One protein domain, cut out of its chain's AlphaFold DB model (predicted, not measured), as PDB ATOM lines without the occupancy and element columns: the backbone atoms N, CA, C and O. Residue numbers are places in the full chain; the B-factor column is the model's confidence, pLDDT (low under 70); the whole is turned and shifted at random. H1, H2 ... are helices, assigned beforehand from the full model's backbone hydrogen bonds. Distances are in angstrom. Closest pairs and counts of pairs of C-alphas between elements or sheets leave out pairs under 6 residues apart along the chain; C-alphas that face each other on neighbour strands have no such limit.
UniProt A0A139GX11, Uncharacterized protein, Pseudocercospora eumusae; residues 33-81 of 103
ATOM      1  N   THR A  33     -27.155 -33.147  36.944       86.06
ATOM      2  CA  THR A  33     -27.229 -34.048  35.785       86.06
ATOM      3  C   THR A  33     -28.566 -33.991  35.043       86.06
ATOM      4  O   THR A  33     -28.653 -34.480  33.919       86.06
ATOM      5  N   ASN A  34     -29.604 -33.386  35.627       88.12
ATOM      6  CA  ASN A  34     -30.930 -33.246  35.036       88.12
ATOM      7  C   ASN A  34     -31.484 -31.827  35.232       88.12
ATOM      8  O   ASN A  34     -32.167 -31.528  36.213       88.12
ATOM      9  N   LEU A  35     -31.244 -30.971  34.238       87.31
ATOM     10  CA  LEU A  35     -31.730 -29.587  34.198       87.31
ATOM     11  C   LEU A  35     -33.085 -29.442  33.484       87.31
ATOM     12  O   LEU A  35     -33.592 -28.331  33.348       87.31
ATOM     13  N   SER A  36     -33.700 -30.542  33.029       90.12
ATOM     14  CA  SER A  36     -34.991 -30.490  32.328       90.12
ATOM     15  C   SER A  36     -36.118 -29.805  33.118       90.12
ATOM     16  O   SER A  36     -36.914 -29.117  32.473       90.12
ATOM     17  N   PRO A  37     -36.175 -29.859  34.469       89.56
ATOM     18  CA  PRO A  37     -37.192 -29.123  35.215       89.56
ATOM     19  C   PRO A  37     -37.127 -27.607  35.011       89.56
ATOM     20  O   PRO A  37     -38.170 -26.962  34.951       89.56
ATOM     21  N   ILE A  38     -35.932 -27.044  34.793       89.94
ATOM     22  CA  ILE A  38     -35.745 -25.609  34.528       89.94
ATOM     23  C   ILE A  38     -36.475 -25.196  33.240       89.94
ATOM     24  O   ILE A  38     -37.058 -24.116  33.184       89.94
ATOM     25  N   ASN A  39     -36.546 -26.069  32.226       91.62
ATOM     26  CA  ASN A  39     -37.248 -25.773  30.971       91.62
ATOM     27  C   ASN A  39     -38.732 -25.448  31.176       91.62
ATOM     28  O   ASN A  39     -39.281 -24.644  30.428       91.62
ATOM     29  N   THR A  40     -39.377 -26.028  32.194       90.06
ATOM     30  CA  THR A  40     -40.801 -25.775  32.462       90.06
ATOM     31  C   THR A  40     -41.073 -24.307  32.798       90.06
ATOM     32  O   THR A  40     -42.078 -23.762  32.348       90.06
ATOM     33  N   VAL A  41     -40.145 -23.637  33.493       90.62
ATOM     34  CA  VAL A  41     -40.216 -22.198  33.780       90.62
ATOM     35  C   VAL A  41     -40.059 -21.385  32.500       90.62
ATOM     36  O   VAL A  41     -40.837 -20.470  32.247       90.62
ATOM     37  N   PHE A  42     -39.077 -21.729  31.663       90.81
ATOM     38  CA  PHE A  42     -38.785 -20.963  30.447       90.81
ATOM     39  C   PHE A  42     -39.839 -21.127  29.352       90.81
ATOM     40  O   PHE A  42     -40.017 -20.204  28.567       90.81
ATOM     41  N   ASN A  43     -40.601 -22.222  29.351       90.75
ATOM     42  CA  ASN A  43     -41.765 -22.382  28.475       90.75
ATOM     43  C   ASN A  43     -42.895 -21.383  28.784       90.75
ATOM     44  O   ASN A  43     -43.735 -21.131  27.924       90.75
ATOM     45  N   LEU A  44     -42.927 -20.821  29.998       90.12
ATOM     46  CA  LEU A  44     -43.926 -19.837  30.431       90.12
ATOM     47  C   LEU A  44     -43.424 -18.386  30.347       90.12
ATOM     48  O   LEU A  44     -44.167 -17.467  30.686       90.12
ATOM     49  N   ARG A  45     -42.177 -18.158  29.911       91.50
ATOM     50  CA  ARG A  45     -41.579 -16.820  29.784       91.50
ATOM     51  C   ARG A  45     -41.434 -16.437  28.319       91.50
ATOM     52  O   ARG A  45     -40.990 -17.233  27.496       91.50
ATOM     53  N   THR A  46     -41.733 -15.182  27.998       89.19
ATOM     54  CA  THR A  46     -41.405 -14.612  26.686       89.19
ATOM     55  C   THR A  46     -39.897 -14.376  26.562       89.19
ATOM     56  O   THR A  46     -39.179 -14.268  27.558       89.19
ATOM     57  N   GLN A  47     -39.395 -14.250  25.329       85.31
ATOM     58  CA  GLN A  47     -37.985 -13.922  25.076       85.31
ATOM     59  C   GLN A  47     -37.575 -12.576  25.705       85.31
ATOM     60  O   GLN A  47     -36.426 -12.408  26.109       85.31
ATOM     61  N   THR A  48     -38.525 -11.646  25.812       89.38
ATOM     62  CA  THR A  48     -38.364 -10.299  26.373       89.38
ATOM     63  C   THR A  48     -38.568 -10.232  27.887       89.38
ATOM     64  O   THR A  48     -38.355  -9.174  28.471       89.38
ATOM     65  N   CYS A  49     -38.956 -11.333  28.542       89.12
ATOM     66  CA  CYS A  49     -39.214 -11.349  29.979       89.12
ATOM     67  C   CYS A  49     -37.934 -11.065  30.780       89.12
ATOM     68  O   CYS A  49     -36.889 -11.690  30.555       89.12
ATOM     69  N   THR A  50     -38.035 -10.167  31.760       91.25
ATOM     70  CA  THR A  50     -36.961  -9.857  32.707       91.25
ATOM     71  C   THR A  50     -37.313 -10.332  34.116       91.25
ATOM     72  O   THR A  50     -38.480 -10.482  34.482       91.25
ATOM     73  N   GLN A  51     -36.291 -10.701  34.886       90.25
ATOM     74  CA  GLN A  51     -36.395 -11.087  36.287       90.25
ATOM     75  C   GLN A  51     -35.799  -9.978  37.138       90.25
ATOM     76  O   GLN A  51     -34.595  -9.734  37.089       90.25
ATOM     77  N   LYS A  52     -36.629  -9.389  37.989       88.75
ATOM     78  CA  LYS A  52     -36.191  -8.468  39.030       88.75
ATOM     79  C   LYS A  52     -36.186  -9.177  40.377       88.75
ATOM     80  O   LYS A  52     -37.098  -9.951  40.666       88.75
ATOM     81  N   ILE A  53     -35.161  -8.941  41.186       83.19
ATOM     82  CA  ILE A  53     -35.094  -9.442  42.560       83.19
ATOM     83  C   ILE A  53     -35.411  -8.286  43.502       83.19
ATOM     84  O   ILE A  53     -34.989  -7.152  43.278       83.19
ATOM     85  N   LEU A  54     -36.221  -8.580  44.516       82.38
ATOM     86  CA  LEU A  54     -36.671  -7.625  45.516       82.38
ATOM     87  C   LEU A  54     -36.255  -8.088  46.924       82.38
ATOM     88  O   LEU A  54     -36.134  -9.295  47.148       82.38
ATOM     89  N   PRO A  55     -36.059  -7.145  47.866       83.06
ATOM     90  CA  PRO A  55     -36.079  -5.692  47.661       83.06
ATOM     91  C   PRO A  55     -34.877  -5.202  46.837       83.06
ATOM     92  O   PRO A  55     -33.808  -5.799  46.887       83.06
ATOM     93  N   SER A  56     -35.029  -4.080  46.117       75.00
ATOM     94  CA  SER A  56     -33.969  -3.494  45.264       75.00
ATOM     95  C   SER A  56     -32.689  -3.101  46.022       75.00
ATOM     96  O   SER A  56     -31.703  -2.730  45.397       75.00
ATOM     97  N   SER A  57     -32.719  -3.120  47.359       80.44
ATOM     98  CA  SER A  57     -31.547  -2.934  48.220       80.44
ATOM     99  C   SER A  57     -30.596  -4.129  48.195       80.44
ATOM    100  O   SER A  57     -29.427  -3.984  48.538       80.44
ATOM    101  N   ILE A  58     -31.082  -5.309  47.807       76.62
ATOM    102  CA  ILE A  58     -30.235  -6.430  47.426       76.62
ATOM    103  C   ILE A  58     -29.769  -6.085  46.013       76.62
ATOM    104  O   ILE A  58     -30.557  -6.194  45.080       76.62
ATOM    105  N   GLU A  59     -28.539  -5.590  45.862       82.12
ATOM    106  CA  GLU A  59     -27.948  -5.067  44.614       82.12
ATOM    107  C   GLU A  59     -27.731  -6.150  43.528       82.12
ATOM    108  O   GLU A  59     -26.682  -6.233  42.892       82.12
ATOM    109  N   ILE A  60     -28.715  -7.026  43.318       80.50
ATOM    110  CA  ILE A  60     -28.728  -8.012  42.248       80.50
ATOM    111  C   ILE A  60     -29.388  -7.358  41.030       80.50
ATOM    112  O   ILE A  60     -30.544  -6.927  41.116       80.50
ATOM    113  N   PRO A  61     -28.675  -7.267  39.893       85.19
ATOM    114  CA  PRO A  61     -29.211  -6.639  38.699       85.19
ATOM    115  C   PRO A  61     -30.427  -7.398  38.166       85.19
ATOM    116  O   PRO A  61     -30.577  -8.608  38.354       85.19
ATOM    117  N   GLU A  62     -31.286  -6.669  37.459       89.44
ATOM    118  CA  GLU A  62     -32.342  -7.281  36.664       89.44
ATOM    119  C   GLU A  62     -31.717  -8.202  35.606       89.44
ATOM    120  O   GLU A  62     -30.798  -7.806  34.892       89.44
ATOM    121  N   MET A  63     -32.219  -9.433  35.515       91.62
ATOM    122  CA  MET A  63     -31.714 -10.449  34.598       91.62
ATOM    123  C   MET A  63     -32.674 -10.644  33.431       91.62
ATOM    124  O   MET A  63     -33.864 -10.913  33.618       91.62
ATOM    125  N   LYS A  64     -32.155 -10.601  32.209       92.75
ATOM    126  CA  LYS A  64     -32.874 -11.048  31.015       92.75
ATOM    127  C   LYS A  64     -33.112 -12.554  31.073       92.75
ATOM    128  O   LYS A  64     -32.481 -13.285  31.834       92.75
ATOM    129  N   ASN A  65     -34.012 -13.041  30.224       89.69
ATOM    130  CA  ASN A  65     -34.363 -14.458  30.164       89.69
ATOM    131  C   ASN A  65     -33.145 -15.424  30.100       89.69
ATOM    132  O   ASN A  65     -33.102 -16.335  30.927       89.69
ATOM    133  N   PRO A  66     -32.131 -15.242  29.223       91.56
ATOM    134  CA  PRO A  66     -30.955 -16.121  29.211       91.56
ATOM    135  C   PRO A  66     -30.107 -16.022  30.490       91.56
ATOM    136  O   PRO A  66     -29.713 -17.048  31.034       91.56
ATOM    137  N   GLU A  67     -29.898 -14.818  31.024       92.38
ATOM    138  CA  GLU A  67     -29.107 -14.592  32.246       92.38
ATOM    139  C   GLU A  67     -29.765 -15.262  33.460       92.38
ATOM    140  O   GLU A  67     -29.112 -15.929  34.262       92.38
ATOM    141  N   TYR A  68     -31.094 -15.165  33.560       91.62
ATOM    142  CA  TYR A  68     -31.845 -15.832  34.618       91.62
ATOM    143  C   TYR A  68     -31.789 -17.359  34.503       91.62
ATOM    144  O   TYR A  68     -31.787 -18.067  35.511       91.62
ATOM    145  N   ARG A  69     -31.726 -17.888  33.277       92.00
ATOM    146  CA  ARG A  69     -31.559 -19.326  33.054       92.00
ATOM    147  C   ARG A  69     -30.222 -19.808  33.587       92.00
ATOM    148  O   ARG A  69     -30.189 -20.765  34.356       92.00
ATOM    149  N   GLU A  70     -29.149 -19.122  33.215       92.12
ATOM    150  CA  GLU A  70     -27.803 -19.427  33.695       92.12
ATOM    151  C   GLU A  70     -27.723 -19.346  35.222       92.12
ATOM    152  O   GLU A  70     -27.118 -20.211  35.858       92.12
ATOM    153  N   PHE A  71     -28.395 -18.362  35.823       89.56
ATOM    154  CA  PHE A  71     -28.514 -18.237  37.272       89.56
ATOM    155  C   PHE A  71     -29.160 -19.476  37.918       89.56
ATOM    156  O   PHE A  71     -28.574 -20.055  38.837       89.56
ATOM    157  N   LEU A  72     -30.315 -19.932  37.418       88.12
ATOM    158  CA  LEU A  72     -30.989 -21.129  37.939       88.12
ATOM    159  C   LEU A  72     -30.142 -22.396  37.761       88.12
ATOM    160  O   LEU A  72     -30.003 -23.184  38.695       88.12
ATOM    161  N   GLU A  73     -29.527 -22.581  36.593       90.50
ATOM    162  CA  GLU A  73     -28.657 -23.731  36.328       90.50
ATOM    163  C   GLU A  73     -27.421 -23.733  37.240       90.50
ATOM    164  O   GLU A  73     -27.012 -24.785  37.738       90.50
ATOM    165  N   ARG A  74     -26.831 -22.558  37.499       88.38
ATOM    166  CA  ARG A  74     -25.689 -22.411  38.407       88.38
ATOM    167  C   ARG A  74     -26.071 -22.760  39.839       88.38
ATOM    168  O   ARG A  74     -25.311 -23.458  40.501       88.38
ATOM    169  N   ILE A  75     -27.239 -22.320  40.300       84.06
ATOM    170  CA  ILE A  75     -27.744 -22.667  41.630       84.06
ATOM    171  C   ILE A  75     -27.885 -24.185  41.792       84.06
ATOM    172  O   ILE A  75     -27.405 -24.742  42.778       84.06
ATOM    173  N   VAL A  76     -28.484 -24.858  40.807       82.81
ATOM    174  CA  VAL A  76     -28.643 -26.318  40.832       82.81
ATOM    175  C   VAL A  76     -27.281 -27.016  40.854       82.81
ATOM    176  O   VAL A  76     -27.069 -27.937  41.639       82.81
ATOM    177  N   LYS A  77     -26.315 -26.544  40.055       80.62
ATOM    178  CA  LYS A  77     -24.937 -27.072  40.046       80.62
ATOM    179  C   LYS A  77     -24.193 -26.860  41.365       80.62
ATOM    180  O   LYS A  77     -23.322 -27.659  41.689       80.62
ATOM    181  N   MET A  78     -24.531 -25.817  42.124       79.81
ATOM    182  CA  MET A  78     -23.978 -25.567  43.460       79.81
ATOM    183  C   MET A  78     -24.609 -26.451  44.549       79.81
ATOM    184  O   MET A  78     -24.222 -26.342  45.708       79.81
ATOM    185  N   GLY A  79     -25.545 -27.340  44.196       66.38
ATOM    186  CA  GLY A  79     -26.165 -28.273  45.137       66.38
ATOM    187  C   GLY A  79     -27.221 -27.627  46.032       66.38
ATOM    188  O   GLY A  79     -27.499 -28.142  47.112       66.38
ATOM    189  N   TRP A  80     -27.801 -26.492  45.622       65.19
ATOM    190  CA  TRP A  80     -28.897 -25.891  46.378       65.19
ATOM    191  C   TRP A  80     -30.169 -26.731  46.197       65.19
ATOM    192  O   TRP A  80     -30.831 -26.692  45.161       65.19
ATOM    193  N   GLU A  81     -30.518 -27.485  47.234       52.78
ATOM    194  CA  GLU A  81     -31.782 -28.206  47.338       52.78
ATOM    195  C   GLU A  81     -32.842 -27.297  47.992       52.78
ATOM    196  O   GLU A  81     -32.568 -26.638  48.995       52.78
TER     197      GLU A  81
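This is residues 33 to 81 of the 103 residues of an uncharacterized protein of Pseudocercospora eumusae (UniProt A0A139GX11). Two helices, the longer H2 and the short H1, lie side by side as a helical hairpin, and the long loop that joins them, residues 43 to 64, reaches away from the pair and folds back. The two limbs of this loop pair briefly, residues 50 to 51 with residues 63 to 64, antiparallel. The printed part has 49 residues with two named helices, H1 then H2 along the chain, and no named strand; the class is all helix, though under half of the residues, 20 of 49, are in named elements. The whole is only just loose, close to compact, with a radius of gyration of the C-alphas of 11.7 A, and flat, spanning 33 by 26 by 13 A.

Look first at H2, residues 65 to 77, then at H1, residues 36 to 42. They touch, and their closest C-alphas, those of Ile 38 and Leu 72, are 7.4 A apart. Their lines stand at a shallow tilt of 28 degrees, and they run opposite ways. Every O i to N i+4 pair of H2 is within hydrogen-bond range; in H1 1 of 3 is, beside 4 of 4 O i to N i+3 pairs.

Find C-alpha 65 at (-34.363, -14.458, 30.164); from there H2 runs 18.6 A to C-alpha 77 at (-24.937, -27.072, 40.046). H1 begins at C-alpha 36, (-34.991, -30.490, 32.328), and measures 10.4 A to C-alpha 42.

The two C-alphas farthest apart, those of Thr 33 and Ser 57, are 33.8 A apart. The link from H1 to H2, 22 residues, is long. The printed part has no cut. Its mean pLDDT is 85.9, and residues 79 to 81 are under 70.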